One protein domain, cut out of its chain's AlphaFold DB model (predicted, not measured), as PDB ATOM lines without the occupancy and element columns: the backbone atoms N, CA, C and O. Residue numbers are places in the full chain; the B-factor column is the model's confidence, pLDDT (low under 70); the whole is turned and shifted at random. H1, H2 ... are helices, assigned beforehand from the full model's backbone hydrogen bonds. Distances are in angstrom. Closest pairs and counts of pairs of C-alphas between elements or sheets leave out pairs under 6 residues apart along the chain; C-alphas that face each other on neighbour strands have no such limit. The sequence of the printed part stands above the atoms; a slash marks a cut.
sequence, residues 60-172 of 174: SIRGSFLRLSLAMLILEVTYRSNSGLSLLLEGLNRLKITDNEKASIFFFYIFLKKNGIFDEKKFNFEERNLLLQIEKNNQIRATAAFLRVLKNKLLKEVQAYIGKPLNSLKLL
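What this domain is: This is residues 60 to 172 of the 174 residues of an uncharacterized protein of Hippea maritima (strain ATCC 700847 / DSM 10411 / MH2) (UniProt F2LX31). Three helices, H1, H2 and H3, make an up-and-down bundle, each running against the one before; H5 packs on H3, H4 crosses H3, and short H6 packs on H1. The printed part has 113 residues with six named helices, H1 to H6 in chain order, and no named strand: all helix. It is compact, with a radius of gyration of the C-alphas of 13.0 A, and spans 33 by 30 by 25 A.

Where its parts are: Find C-alpha 65 at (565.796, 274.158, 444.375); there H1, residues 65 to 80, begins its 22.2 A. Next come H2, residues 85 to 97, H3, residues 100 to 114, H4, residues 125 to 136, and H5, residues 144 to 162, 26.5 A long. H6, residues 167 to 171, ends at (557.695, 274.476, 440.951).

How they stand to each other: H2 and H3 touch as a hairpin, closest at C-alphas 91 and 107, 5.0 A. H5 touches H3 at a steep tilt of 38 degrees, C-alphas 105 and 151 closest at 5.1 A. H4, with residues 131 to 135 alone, touches H3 about perpendicular, 84 degrees, C-alphas 106 and 134 closest at 6.0 A. H6 touches H1, C-alphas 73 and 168 closest at 4.9 A. Every O i to N i+4 pair is within hydrogen-bond range in H1, H3, H4 and H5, 8 of 9 in H2, and 0 of 1 in H6, where 2 of 2 i+3 pairs are.

The domain as a whole: The printed part has no cut and no long link; residues 138 to 139 have pLDDT under 70.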
ATOM      1  N   SER A  60     574.173 266.655 443.604       91.81
ATOM      2  CA  SER A  60     574.454 267.889 442.847       91.81
ATOM      3  C   SER A  60     573.217 268.546 442.215       91.81
ATOM      4  O   SER A  60     573.265 269.712 441.820       91.81
ATOM      5  N   ILE A  61     572.105 267.814 442.114       95.06
ATOM      6  CA  ILE A  61     570.791 268.337 441.726       95.06
ATOM      7  C   ILE A  61     570.032 268.775 442.981       95.06
ATOM      8  O   ILE A  61     569.518 269.890 443.019       95.06
ATOM      9  N   ARG A  62     570.002 267.930 444.023       91.38
ATOM     10  CA  ARG A  62     569.264 268.191 445.274       91.38
ATOM     11  C   ARG A  62     569.715 269.462 445.996       91.38
ATOM     12  O   ARG A  62     568.893 270.107 446.635       91.38
ATOM     13  N   GLY A  63     570.985 269.849 445.867       88.94
ATOM     14  CA  GLY A  63     571.526 271.068 446.478       88.94
ATOM     15  C   GLY A  63     570.975 272.386 445.914       88.94
ATOM     16  O   GLY A  63     571.277 273.445 446.454       88.94
ATOM     17  N   SER A  64     570.177 272.359 444.840       92.75
ATOM     18  CA  SER A  64     569.577 273.552 444.239       92.75
ATOM     19  C   SER A  64     568.088 273.342 443.996       92.75
ATOM     20  O   SER A  64     567.699 272.449 443.245       92.75
ATOM     21  N   PHE A  65     567.249 274.213 444.568       92.44
ATOM     22  CA  PHE A  65     565.796 274.158 444.375       92.44
ATOM     23  C   PHE A  65     565.412 274.172 442.890       92.44
ATOM     24  O   PHE A  65     564.623 273.345 442.453       92.44
ATOM     25  N   LEU A  66     566.017 275.055 442.090       93.94
ATOM     26  CA  LEU A  66     565.705 275.165 440.663       93.94
ATOM     27  C   LEU A  66     566.080 273.891 439.888       93.94
ATOM     28  O   LEU A  66     565.307 273.430 439.047       93.94
ATOM     29  N   ARG A  67     567.237 273.288 440.194       95.75
ATOM     30  CA  ARG A  67     567.645 272.007 439.596       95.75
ATOM     31  C   ARG A  67     566.737 270.872 440.035       95.75
ATOM     32  O   ARG A  67     566.328 270.082 439.194       95.75
ATOM     33  N   LEU A  68     566.381 270.809 441.315       95.62
ATOM     34  CA  LEU A  68     565.454 269.811 441.830       95.62
ATOM     35  C   LEU A  68     564.081 269.927 441.150       95.62
ATOM     36  O   LEU A  68     563.563 268.929 440.662       95.62
ATOM     37  N   SER A  69     563.535 271.135 441.021       95.62
ATOM     38  CA  SER A  69     562.275 271.396 440.317       95.62
ATOM     39  C   SER A  69     562.321 270.961 438.850       95.62
ATOM     40  O   SER A  69     561.374 270.350 438.351       95.62
ATOM     41  N   LEU A  70     563.436 271.213 438.155       97.00
ATOM     42  CA  LEU A  70     563.619 270.750 436.779       97.00
ATOM     43  C   LEU A  70     563.779 269.223 436.706       97.00
ATOM     44  O   LEU A  70     563.181 268.590 435.842       97.00
ATOM     45  N   ALA A  71     564.509 268.607 437.632       97.50
ATOM     46  CA  ALA A  71     564.637 267.154 437.714       97.50
ATOM     47  C   ALA A  71     563.287 266.467 437.977       97.50
ATOM     48  O   ALA A  71     562.990 265.438 437.375       97.50
ATOM     49  N   MET A  72     562.431 267.074 438.800       97.06
ATOM     50  CA  MET A  72     561.055 266.625 439.026       97.06
ATOM     51  C   MET A  72     560.188 266.725 437.768       97.06
ATOM     52  O   MET A  72     559.325 265.876 437.542       97.06
ATOM     53  N   LEU A  73     560.409 267.736 436.924       97.31
ATOM     54  CA  LEU A  73     559.755 267.834 435.619       97.31
ATOM     55  C   LEU A  73     560.238 266.736 434.665       97.31
ATOM     56  O   LEU A  73     559.414 266.083 434.031       97.31
ATOM     57  N   ILE A  74     561.551 266.504 434.594       97.81
ATOM     58  CA  ILE A  74     562.162 265.431 433.792       97.81
ATOM     59  C   ILE A  74     561.598 264.065 434.214       97.81
ATOM     60  O   ILE A  74     561.174 263.276 433.364       97.81
ATOM     61  N   LEU A  75     561.533 263.805 435.523       97.25
ATOM     62  CA  LEU A  75     560.968 262.581 436.089       97.25
ATOM     63  C   LEU A  75     559.486 262.425 435.730       97.25
ATOM     64  O   LEU A  75     559.079 261.365 435.265       97.25
ATOM     65  N   GLU A  76     558.683 263.479 435.896       97.00
ATOM     66  CA  GLU A  76     557.254 263.456 435.565       97.00
ATOM     67  C   GLU A  76     557.012 263.201 434.071       97.00
ATOM     68  O   GLU A  76     556.156 262.386 433.724       97.00
ATOM     69  N   VAL A  77     557.765 263.865 433.189       97.62
ATOM     70  CA  VAL A  77     557.683 263.680 431.731       97.62
ATOM     71  C   VAL A  77     558.042 262.245 431.346       97.62
ATOM     72  O   VAL A  77     557.294 261.604 430.605       97.62
ATOM     73  N   THR A  78     559.143 261.716 431.882       97.44
ATOM     74  CA  THR A  78     559.586 260.344 431.590       97.44
ATOM     75  C   THR A  78     558.562 259.326 432.095       97.44
ATOM     76  O   THR A  78     558.137 258.456 431.341       97.44
ATOM     77  N   TYR A  79     558.079 259.490 433.330       95.94
ATOM     78  CA  TYR A  79     557.093 258.586 433.920       95.94
ATOM     79  C   TYR A  79     555.767 258.602 433.148       95.94
ATOM     80  O   TYR A  79     555.241 257.559 432.770       95.94
ATOM     81  N   ARG A  80     555.203 259.783 432.866       96.00
ATOM     82  CA  ARG A  80     553.887 259.886 432.207       96.00
ATOM     83  C   ARG A  80     553.887 259.423 430.753       96.00
ATOM     84  O   ARG A  80     552.837 259.029 430.264       96.00
ATOM     85  N   SER A  81     555.037 259.476 430.089       95.56
ATOM     86  CA  SER A  81     555.217 258.939 428.737       95.56
ATOM     87  C   SER A  81     555.566 257.451 428.713       95.56
ATOM     88  O   SER A  81     555.697 256.895 427.629       95.56
ATOM     89  N   ASN A  82     555.736 256.812 429.880       95.38
ATOM     90  CA  ASN A  82     556.258 255.449 429.996       95.38
ATOM     91  C   ASN A  82     557.598 255.266 429.252       95.38
ATOM     92  O   ASN A  82     557.856 254.217 428.668       95.38
ATOM     93  N   SER A  83     558.436 256.308 429.243       94.56
ATOM     94  CA  SER A  83     559.767 256.248 428.636       94.56
ATOM     95  C   SER A  83     560.733 255.466 429.531       94.56
ATOM     96  O   SER A  83     560.605 255.473 430.754       94.56
ATOM     97  N   GLY A  84     561.726 254.823 428.919       92.88
ATOM     98  CA  GLY A  84     562.730 254.036 429.637       92.88
ATOM     99  C   GLY A  84     563.702 254.865 430.485       92.88
ATOM    100  O   GLY A  84     563.933 256.054 430.238       92.88
ATOM    101  N   LEU A  85     564.333 254.199 431.454       95.94
ATOM    102  CA  LEU A  85     565.295 254.775 432.402       95.94
ATOM    103  C   LEU A  85     566.460 255.508 431.719       95.94
ATOM    104  O   LEU A  85     566.901 256.550 432.205       95.94
ATOM    105  N   SER A  86     566.930 255.020 430.569       96.00
ATOM    106  CA  SER A  86     568.041 255.643 429.837       96.00
ATOM    107  C   SER A  86     567.773 257.111 429.473       96.00
ATOM    108  O   SER A  86     568.672 257.944 429.584       96.00
ATOM    109  N   LEU A  87     566.533 257.459 429.102       96.75
ATOM    110  CA  LEU A  87     566.136 258.834 428.784       96.75
ATOM    111  C   LEU A  87     566.135 259.731 430.030       96.75
ATOM    112  O   LEU A  87     566.615 260.865 429.968       96.75
ATOM    113  N   LEU A  88     565.640 259.217 431.162       97.44
ATOM    114  CA  LEU A  88     565.693 259.924 432.443       97.44
ATOM    115  C   LEU A  88     567.142 260.223 432.832       97.44
ATOM    116  O   LEU A  88     567.476 261.370 433.129       97.44
ATOM    117  N   LEU A  89     568.005 259.203 432.813       97.12
ATOM    118  CA  LEU A  89     569.405 259.342 433.207       97.12
ATOM    119  C   LEU A  89     570.159 260.311 432.298       97.12
ATOM    120  O   LEU A  89     570.948 261.110 432.795       97.12
ATOM    121  N   GLU A  90     569.896 260.301 430.991       95.88
ATOM    122  CA  GLU A  90     570.504 261.245 430.053       95.88
ATOM    123  C   GLU A  90     570.139 262.702 430.394       95.88
ATOM    124  O   GLU A  90     571.020 263.565 430.479       95.88
ATOM    125  N   GLY A  91     568.862 262.968 430.686       96.56
ATOM    126  CA  GLY A  91     568.394 264.286 431.126       96.56
ATOM    127  C   GLY A  91     568.996 264.723 432.466       96.56
ATOM    128  O   GLY A  91     569.517 265.835 432.581       96.56
ATOM    129  N   LEU A  92     568.974 263.843 433.473       97.00
ATOM    130  CA  LEU A  92     569.516 264.143 434.802       97.00
ATOM    131  C   LEU A  92     571.034 264.343 434.767       97.00
ATOM    132  O   LEU A  92     571.539 265.286 435.374       97.00
ATOM    133  N   ASN A  93     571.773 263.514 434.028       95.19
ATOM    134  CA  ASN A  93     573.221 263.658 433.898       95.19
ATOM    135  C   ASN A  93     573.599 264.952 433.173       95.19
ATOM    136  O   ASN A  93     574.535 265.624 433.606       95.19
ATOM    137  N   ARG A  94     572.841 265.373 432.148       94.69
ATOM    138  CA  ARG A  94     573.036 266.700 431.543       94.69
ATOM    139  C   ARG A  94     572.769 267.817 432.550       94.69
ATOM    140  O   ARG A  94     573.555 268.758 432.641       94.69
ATOM    141  N   LEU A  95     571.704 267.708 433.344       95.75
ATOM    142  CA  LEU A  95     571.364 268.703 434.362       95.75
ATOM    143  C   LEU A  95     572.450 268.858 435.439       95.75
ATOM    144  O   LEU A  95     572.650 269.962 435.940       95.75
ATOM    145  N   LYS A  96     573.199 267.794 435.767       93.62
ATOM    146  CA  LYS A  96     574.330 267.876 436.713       93.62
ATOM    147  C   LYS A  96     575.394 268.878 436.252       93.62
ATOM    148  O   LYS A  96     575.915 269.624 437.082       93.62
ATOM    149  N   ILE A  97     575.695 268.917 434.955       91.38
ATOM    150  CA  ILE A  97     576.889 269.586 434.410       91.38
ATOM    151  C   ILE A  97     576.597 270.847 433.587       91.38
ATOM    152  O   ILE A  97     577.528 271.551 433.204       91.38
ATOM    153  N   THR A  98     575.326 271.147 433.316       89.69
ATOM    154  CA  THR A  98     574.926 272.236 432.412       89.69
ATOM    155  C   THR A  98     574.022 273.251 433.115       89.69
ATOM    156  O   THR A  98     573.399 272.962 434.137       89.69
ATOM    157  N   ASP A  99     573.958 274.467 432.569       90.62
ATOM    158  CA  ASP A  99     572.931 275.449 432.922       90.62
ATOM    159  C   ASP A  99     571.510 274.866 432.776       90.62
ATOM    160  O   ASP A  99     571.244 274.064 431.875       90.62
ATOM    161  N   ASN A 100     570.596 275.292 433.651       92.44
ATOM    162  CA  ASN A 100     569.249 274.731 433.759       92.44
ATOM    163  C   ASN A 100     568.434 274.919 432.472       92.44
ATOM    164  O   ASN A 100     567.713 274.008 432.060       92.44
ATOM    165  N   GLU A 101     568.569 276.067 431.805       92.12
ATOM    166  CA  GLU A 101     567.815 276.361 430.586       92.12
ATOM    167  C   GLU A 101     568.262 275.426 429.459       92.12
ATOM    168  O   GLU A 101     567.450 274.731 428.848       92.12
ATOM    169  N   LYS A 102     569.575 275.316 429.250       93.19
ATOM    170  CA  LYS A 102     570.158 274.409 428.251       93.19
ATOM    171  C   LYS A 102     569.870 272.941 428.561       93.19
ATOM    172  O   LYS A 102     569.572 272.185 427.641       93.19
ATOM    173  N   ALA A 103     569.928 272.536 429.830       94.56
ATOM    174  CA  ALA A 103     569.593 271.178 430.248       94.56
ATOM    175  C   ALA A 103     568.121 270.840 429.961       94.56
ATOM    176  O   ALA A 103     567.827 269.740 429.496       94.56
ATOM    177  N   SER A 104     567.205 271.791 430.171       95.88
ATOM    178  CA  SER A 104     565.788 271.603 429.841       95.88
ATOM    179  C   SER A 104     565.555 271.465 428.333       95.88
ATOM    180  O   SER A 104     564.882 270.531 427.906       95.88
ATOM    181  N   ILE A 105     566.181 272.327 427.520       96.44
ATOM    182  CA  ILE A 105     566.118 272.261 426.053       96.44
ATOM    183  C   ILE A 105     566.666 270.922 425.561       96.44
ATOM    184  O   ILE A 105     566.012 270.253 424.765       96.44
ATOM    185  N   PHE A 106     567.832 270.517 426.070       96.62
ATOM    186  CA  PHE A 106     568.441 269.227 425.765       96.62
ATOM    187  C   PHE A 106     567.478 268.073 426.053       96.62
ATOM    188  O   PHE A 106     567.217 267.258 425.170       96.62
ATOM    189  N   PHE A 107     566.921 268.023 427.266       97.88
ATOM    190  CA  PHE A 107     566.024 266.945 427.655       97.88
ATOM    191  C   PHE A 107     564.769 266.906 426.780       97.88
ATOM    192  O   PHE A 107     564.442 265.845 426.257       97.88
ATOM    193  N   PHE A 108     564.087 268.039 426.570       97.94
ATOM    194  CA  PHE A 108     562.882 268.061 425.736       97.94
ATOM    195  C   PHE A 108     563.183 267.655 424.294       97.94
ATOM    196  O   PHE A 108     562.421 266.902 423.697       97.94
ATOM    197  N   TYR A 109     564.309 268.098 423.739       97.44
ATOM    198  CA  TYR A 109     564.719 267.721 422.392       97.44
ATOM    199  C   TYR A 109     564.973 266.215 422.251       97.44
ATOM    200  O   TYR A 109     564.391 265.572 421.376       97.44
ATOM    201  N   ILE A 110     565.789 265.632 423.136       97.00
ATOM    202  CA  ILE A 110     566.078 264.192 423.117       97.00
ATOM    203  C   ILE A 110     564.825 263.370 423.411       97.00
ATOM    204  O   ILE A 110     564.611 262.343 422.769       97.00
ATOM    205  N   PHE A 111     563.962 263.839 424.313       97.88
ATOM    206  CA  PHE A 111     562.667 263.224 424.576       97.88
ATOM    207  C   PHE A 111     561.827 263.123 423.300       97.88
ATOM    208  O   PHE A 111     561.369 262.031 422.959       97.88
ATOM    209  N   LEU A 112     561.663 264.235 422.576       97.19
ATOM    210  CA  LEU A 112     560.875 264.267 421.344       97.19
ATOM    211  C   LEU A 112     561.495 263.368 420.262       97.19
ATOM    212  O   LEU A 112     560.774 262.650 419.571       97.19
ATOM    213  N   LYS A 113     562.831 263.358 420.134       95.88
ATOM    214  CA  LYS A 113     563.544 262.495 419.176       95.88
ATOM    215  C   LYS A 113     563.373 261.015 419.487       95.88
ATOM    216  O   LYS A 113     562.982 260.258 418.605       95.88
ATOM    217  N   LYS A 114     563.647 260.595 420.725       94.94
ATOM    218  CA  LYS A 114     563.587 259.179 421.121       94.94
ATOM    219  C   LYS A 114     562.168 258.613 421.096       94.94
ATOM    220  O   LYS A 114     562.012 257.420 420.880       94.94
ATOM    221  N   ASN A 115     561.153 259.459 421.268       94.06
ATOM    222  CA  ASN A 115     559.750 259.068 421.119       94.06
ATOM    223  C   ASN A 115     559.237 259.177 419.665       94.06
ATOM    224  O   ASN A 115     558.069 258.899 419.425       94.06
ATOM    225  N   GLY A 116     560.064 259.584 418.691       94.38
ATOM    226  CA  GLY A 116     559.667 259.666 417.277       94.38
ATOM    227  C   GLY A 116     558.661 260.778 416.947       94.38
ATOM    228  O   GLY A 116     557.980 260.710 415.930       94.38
ATOM    229  N   ILE A 117     558.560 261.800 417.798       95.00
ATOM    230  CA  ILE A 117     557.562 262.884 417.715       95.00
ATOM    231  C   ILE A 117     558.181 264.253 417.406       95.00
ATOM    232  O   ILE A 117     557.485 265.268 417.389       95.00
ATOM    233  N   PHE A 118     559.495 264.313 417.195       96.38
ATOM    234  CA  PHE A 118     560.170 265.552 416.832       96.38
ATOM    235  C   PHE A 118     559.854 265.945 415.381       96.38
ATOM    236  O   PHE A 118     560.287 265.279 414.445       96.38
ATOM    237  N   ASP A 119     559.129 267.050 415.201       93.75
ATOM    238  CA  ASP A 119     558.825 267.621 413.887       93.75
ATOM    239  C   ASP A 119     559.766 268.787 413.562       93.75
ATOM    240  O   ASP A 119     559.603 269.908 414.054       93.75
ATOM    241  N   GLU A 120     560.741 268.532 412.689       92.25
ATOM    242  CA  GLU A 120     561.704 269.533 412.225       92.25
ATOM    243  C   GLU A 120     561.058 270.756 411.572       92.25
ATOM    244  O   GLU A 120     561.627 271.847 411.639       92.25
ATOM    245  N   LYS A 121     559.875 270.613 410.961       92.81
ATOM    246  CA  LYS A 121     559.214 271.708 410.233       92.81
ATOM    247  C   LYS A 121     558.730 272.820 411.165       92.81
ATOM    248  O   LYS A 121     558.515 273.941 410.712       92.81
ATOM    249  N   LYS A 122     558.590 272.539 412.465       92.56
ATOM    250  CA  LYS A 122     558.202 273.525 413.490       92.56
ATOM    251  C   LYS A 122     559.351 274.440 413.923       92.56
ATOM    252  O   LYS A 122     559.115 275.412 414.650       92.56
ATOM    253  N   PHE A 123     560.577 274.148 413.486       93.75
ATOM    254  CA  PHE A 123     561.787 274.853 413.895       93.75
ATOM    255  C   PHE A 123     562.487 275.489 412.696       93.75
ATOM    256  O   PHE A 123     562.686 274.868 411.647       93.75
ATOM    257  N   ASN A 124     562.904 276.742 412.855       93.75
ATOM    258  CA  ASN A 124     563.686 277.418 411.826       93.75
ATOM    259  C   ASN A 124     565.126 276.856 411.767       93.75
ATOM    260  O   ASN A 124     565.520 275.979 412.540       93.75
ATOM    261  N   PHE A 125     565.920 277.312 410.798       92.62
ATOM    262  CA  PHE A 125     567.295 276.829 410.618       92.62
ATOM    263  C   PHE A 125     568.191 277.095 411.840       92.62
ATOM    264  O   PHE A 125     568.926 276.207 412.268       92.62
ATOM    265  N   GLU A 126     568.099 278.282 412.441       91.75
ATOM    266  CA  GLU A 126     568.896 278.659 413.615       91.75
ATOM    267  C   GLU A 126     568.543 277.815 414.845       91.75
ATOM    268  O   GLU A 126     569.430 277.339 415.550       91.75
ATOM    269  N   GLU A 127     567.250 277.576 415.073       93.81
ATOM    270  CA  GLU A 127     566.745 276.725 416.149       93.81
ATOM    271  C   GLU A 127     567.257 275.292 415.986       93.81
ATOM    272  O   GLU A 127     567.803 274.729 416.933       93.81
ATOM    273  N   ARG A 128     567.161 274.719 414.779       93.00
ATOM    274  CA  ARG A 128     567.672 273.367 414.492       93.00
ATOM    275  C   ARG A 128     569.178 273.262 414.714       93.00
ATOM    276  O   ARG A 128     569.633 272.316 415.356       93.00
ATOM    277  N   ASN A 129     569.945 274.250 414.261       91.12
ATOM    278  CA  ASN A 129     571.384 274.290 414.507       91.12
ATOM    279  C   ASN A 129     571.699 274.366 416.001       91.12
ATOM    280  O   ASN A 129     572.581 273.650 416.474       91.12
ATOM    281  N   LEU A 130     570.966 275.186 416.758       91.00
ATOM    282  CA  LEU A 130     571.154 275.281 418.200       91.00
ATOM    283  C   LEU A 130     570.827 273.958 418.905       91.00
ATOM    284  O   LEU A 130     571.574 273.555 419.792       91.00
ATOM    285  N   LEU A 131     569.764 273.255 418.506       93.75
ATOM    286  CA  LEU A 131     569.416 271.942 419.065       93.75
ATOM    287  C   LEU A 131     570.534 270.918 418.849       93.75
ATOM    288  O   LEU A 131     570.955 270.262 419.801       93.75
ATOM    289  N   LEU A 132     571.071 270.844 417.628       90.69
ATOM    290  CA  LEU A 132     572.196 269.964 417.297       90.69
ATOM    291  C   LEU A 132     573.460 270.326 418.081       90.69
ATOM    292  O   LEU A 132     574.219 269.447 418.489       90.69
ATOM    293  N   GLN A 133     573.698 271.617 418.303       89.75
ATOM    294  CA  GLN A 133     574.799 272.052 419.148       89.75
ATOM    295  C   GLN A 133     574.561 271.638 420.604       89.75
ATOM    296  O   GLN A 133     575.480 271.090 421.205       89.75
ATOM    297  N   ILE A 134     573.364 271.866 421.169       88.75
ATOM    298  CA  ILE A 134     573.020 271.562 422.577       88.75
ATOM    299  C   ILE A 134     573.116 270.059 422.848       88.75
ATOM    300  O   ILE A 134     573.569 269.643 423.915       88.75
ATOM    301  N   GLU A 135     572.734 269.240 421.870       88.81
ATOM    302  CA  GLU A 135     572.914 267.791 421.911       88.81
ATOM    303  C   GLU A 135     574.398 267.411 422.047       88.81
ATOM    304  O   GLU A 135     574.752 266.591 422.898       88.81
ATOM    305  N   LYS A 136     575.286 268.054 421.280       86.62
ATOM    306  CA  LYS A 136     576.716 267.709 421.220       86.62
ATOM    307  C   LYS A 136     577.586 268.392 422.281       86.62
ATOM    308  O   LYS A 136     578.596 267.823 422.681       86.62
ATOM    309  N   ASN A 137     577.249 269.603 422.730       78.12
ATOM    310  CA  ASN A 137     578.126 270.442 423.553       78.12
ATOM    311  C   ASN A 137     577.344 271.286 424.584       78.12
ATOM    312  O   ASN A 137     576.269 271.809 424.316       78.12
ATOM    313  N   ASN A 138     577.921 271.477 425.773       65.00
ATOM    314  CA  ASN A 138     577.351 272.292 426.853       65.00
ATOM    315  C   ASN A 138     577.630 273.803 426.703       65.00
ATOM    316  O   ASN A 138     576.911 274.641 427.262       65.00
ATOM    317  N   GLN A 139     578.667 274.186 425.951       67.25
ATOM    318  CA  GLN A 139     579.203 275.555 425.935       67.25
ATOM    319  C   GLN A 139     578.745 276.401 424.740       67.25
ATOM    320  O   GLN A 139     579.546 276.997 424.028       67.25
ATOM    321  N   ILE A 140     577.435 276.489 424.521       77.19
ATOM    322  CA  ILE A 140     576.901 277.271 423.396       77.19
ATOM    323  C   ILE A 140     576.577 278.695 423.819       77.19
ATOM    324  O   ILE A 140     576.034 278.920 424.907       77.19
ATOM    325  N   ARG A 141     576.894 279.648 422.943       75.94
ATOM    326  CA  ARG A 141     576.510 281.051 423.085       75.94
ATOM    327  C   ARG A 141     575.205 281.280 422.329       75.94
ATOM    328  O   ARG A 141     575.186 281.289 421.107       75.94
ATOM    329  N   ALA A 142     574.123 281.451 423.075       83.81
ATOM    330  CA  ALA A 142     572.823 281.871 422.572       83.81
ATOM    331  C   ALA A 142     572.235 282.884 423.558       83.81
ATOM    332  O   ALA A 142     572.550 282.843 424.752       83.81
ATOM    333  N   THR A 143     571.401 283.803 423.076       87.69
ATOM    334  CA  THR A 143     570.766 284.789 423.955       87.69
ATOM    335  C   THR A 143     569.737 284.107 424.858       87.69
ATOM    336  O   THR A 143     569.062 283.157 424.454       87.69
ATOM    337  N   ALA A 144     569.573 284.607 426.085       88.75
ATOM    338  CA  ALA A 144     568.587 284.069 427.025       88.75
ATOM    339  C   ALA A 144     567.155 284.121 426.460       88.75
ATOM    340  O   ALA A 144     566.368 283.198 426.664       88.75
ATOM    341  N   ALA A 145     566.829 285.170 425.694       90.00
ATOM    342  CA  ALA A 145     565.541 285.296 425.019       90.00
ATOM    343  C   ALA A 145     565.315 284.170 423.998       90.00
ATOM    344  O   ALA A 145     564.239 283.570 423.991       90.00
ATOM    345  N   PHE A 146     566.329 283.849 423.189       91.50
ATOM    346  CA  PHE A 146     566.247 282.779 422.198       91.50
ATOM    347  C   PHE A 146     566.108 281.401 422.854       91.50
ATOM    348  O   PHE A 146     565.219 280.634 422.490       91.50
ATOM    349  N   LEU A 147     566.910 281.122 423.890       92.62
ATOM    350  CA  LEU A 147     566.814 279.881 424.667       92.62
ATOM    351  C   LEU A 147     565.418 279.702 425.275       92.62
ATOM    352  O   LEU A 147     564.824 278.635 425.143       92.62
ATOM    353  N   ARG A 148     564.853 280.766 425.854       92.88
ATOM    354  CA  ARG A 148     563.511 280.740 426.445       92.88
ATOM    355  C   ARG A 148     562.422 280.434 425.417       92.88
ATOM    356  O   ARG A 148     561.524 279.642 425.698       92.88
ATOM    357  N   VAL A 149     562.485 281.054 424.236       93.62
ATOM    358  CA  VAL A 149     561.528 280.791 423.146       93.62
ATOM    359  C   VAL A 149     561.633 279.337 422.685       93.62
ATOM    360  O   VAL A 149     560.614 278.650 422.606       93.62
ATOM    361  N   LEU A 150     562.855 278.848 422.458       95.69
ATOM    362  CA  LEU A 150     563.102 277.474 422.028       95.69
ATOM    363  C   LEU A 150     562.624 276.453 423.070       95.69
ATOM    364  O   LEU A 150     561.906 275.514 422.727       95.69
ATOM    365  N   LYS A 151     562.947 276.671 424.351       95.69
ATOM    366  CA  LYS A 151     562.466 275.844 425.466       95.69
ATOM    367  C   LYS A 151     560.945 275.760 425.478       95.69
ATOM    368  O   LYS A 151     560.400 274.666 425.577       95.69
ATOM    369  N   ASN A 152     560.257 276.896 425.366       95.25
ATOM    370  CA  ASN A 152     558.797 276.934 425.419       95.25
ATOM    371  C   ASN A 152     558.154 276.222 424.221       95.25
ATOM    372  O   ASN A 152     557.151 275.532 424.402       95.25
ATOM    373  N   LYS A 153     558.737 276.341 423.019       96.19
ATOM    374  CA  LYS A 153     558.297 275.573 421.843       96.19
ATOM    375  C   LYS A 153     558.401 274.070 422.095       96.19
ATOM    376  O   LYS A 153     557.415 273.362 421.926       96.19
ATOM    377  N   LEU A 154     559.560 273.595 422.554       97.44
ATOM    378  CA  LEU A 154     559.769 272.175 422.848       97.44
ATOM    379  C   LEU A 154     558.844 271.680 423.963       97.44
ATOM    380  O   LEU A 154     558.218 270.634 423.825       97.44
ATOM    381  N   LEU A 155     558.715 272.445 425.052       96.44
ATOM    382  CA  LEU A 155     557.844 272.100 426.173       96.44
ATOM    383  C   LEU A 155     556.385 271.949 425.725       96.44
ATOM    384  O   LEU A 155     555.710 271.024 426.170       96.44
ATOM    385  N   LYS A 156     555.908 272.813 424.824       95.62
ATOM    386  CA  LYS A 156     554.552 272.718 424.272       95.62
ATOM    387  C   LYS A 156     554.334 271.401 423.523       95.62
ATOM    388  O   LYS A 156     553.294 270.775 423.697       95.62
ATOM    389  N   GLU A 157     555.312 270.961 422.738       96.38
ATOM    390  CA  GLU A 157     555.259 269.674 422.032       96.38
ATOM    391  C   GLU A 157     555.285 268.486 423.007       96.38
ATOM    392  O   GLU A 157     554.492 267.555 422.876       96.38
ATOM    393  N   VAL A 158     556.115 268.552 424.055       97.06
ATOM    394  CA  VAL A 158     556.136 267.546 425.134       97.06
ATOM    395  C   VAL A 158     554.774 267.459 425.830       97.06
ATOM    396  O   VAL A 158     554.253 266.367 426.051       97.06
ATOM    397  N   GLN A 159     554.168 268.602 426.163       96.00
ATOM    398  CA  GLN A 159     552.842 268.653 426.781       96.00
ATOM    399  C   GLN A 159     551.752 268.102 425.858       96.00
ATOM    400  O   GLN A 159     550.873 267.384 426.333       96.00
ATOM    401  N   ALA A 160     551.821 268.409 424.558       95.69
ATOM    402  CA  ALA A 160     550.887 267.891 423.564       95.69
ATOM    403  C   ALA A 160     550.945 266.359 423.488       95.69
ATOM    404  O   ALA A 160     549.900 265.715 423.495       95.69
ATOM    405  N   TYR A 161     552.147 265.778 423.507       95.75
ATOM    406  CA  TYR A 161     552.328 264.327 423.511       95.75
ATOM    407  C   TYR A 161     551.829 263.658 424.800       95.75
ATOM    408  O   TYR A 161     551.159 262.632 424.751       95.75
ATOM    409  N   ILE A 162     552.114 264.246 425.966       96.06
ATOM    410  CA  ILE A 162     551.659 263.701 427.258       96.06
ATOM    411  C   ILE A 162     550.133 263.804 427.415       96.06
ATOM    412  O   ILE A 162     549.530 263.021 428.153       96.06
ATOM    413  N   GLY A 163     549.501 264.795 426.780       93.94
ATOM    414  CA  GLY A 163     548.049 264.990 426.796       93.94
ATOM    415  C   GLY A 163     547.469 265.382 428.163       93.94
ATOM    416  O   GLY A 163     546.253 265.360 428.348       93.94
ATOM    417  N   LYS A 164     548.312 265.720 429.151       89.62
ATOM    418  CA  LYS A 164     547.903 266.090 430.518       89.62
ATOM    419  C   LYS A 164     548.762 267.230 431.077       89.62
ATOM    420  O   LYS A 164     549.953 267.289 430.771       89.62
ATOM    421  N   PRO A 165     548.220 268.078 431.975       90.81
ATOM    422  CA  PRO A 165     549.001 269.121 432.641       90.81
ATOM    423  C   PRO A 165     550.162 268.543 433.458       90.81
ATOM    424  O   PRO A 165     549.968 267.598 434.228       90.81
ATOM    425  N   LEU A 166     551.353 269.127 433.314       94.06
ATOM    426  CA  LEU A 166     552.552 268.773 434.081       94.06
ATOM    427  C   LEU A 166     552.549 269.517 435.419       94.06
ATOM    428  O   LEU A 166     552.615 270.747 435.453       94.06
ATOM    429  N   ASN A 167     552.454 268.777 436.522       93.38
ATOM    430  CA  ASN A 167     552.346 269.354 437.859       93.38
ATOM    431  C   ASN A 167     553.659 269.997 438.309       93.38
ATOM    432  O   ASN A 167     553.630 271.043 438.960       93.38
ATOM    433  N   SER A 168     554.797 269.419 437.918       93.88
ATOM    434  CA  SER A 168     556.130 269.906 438.277       93.88
ATOM    435  C   SER A 168     556.425 271.297 437.710       93.88
ATOM    436  O   SER A 168     557.251 272.014 438.268       93.88
ATOM    437  N   LEU A 169     555.709 271.749 436.669       93.31
ATOM    438  CA  LEU A 169     555.855 273.119 436.157       93.31
ATOM    439  C   LEU A 169     555.502 274.182 437.205       93.31
ATOM    440  O   LEU A 169     556.094 275.255 437.193       93.31
ATOM    441  N   LYS A 170     554.606 273.884 438.156       92.19
ATOM    442  CA  LYS A 170     554.255 274.810 439.249       92.19
ATOM    443  C   LYS A 170     555.452 275.146 440.146       92.19
ATOM    444  O   LYS A 170     555.455 276.192 440.786       92.19
ATOM    445  N   LEU A 171     556.463 274.276 440.185       88.69
ATOM    446  CA  LEU A 171     557.695 274.476 440.951       88.69
ATOM    447  C   LEU A 171     558.683 275.424 440.250       88.69
ATOM    448  O   LEU A 171     559.616 275.903 440.885       88.69
ATOM    449  N   LEU A 172     558.485 275.675 438.951       85.62
ATOM    450  CA  LEU A 172     559.345 276.506 438.101       85.62
ATOM    451  C   LEU A 172     558.749 277.893 437.802       85.62
ATOM    452  O   LEU A 172     559.419 278.716 437.192       85.62
TER     453      LEU A 172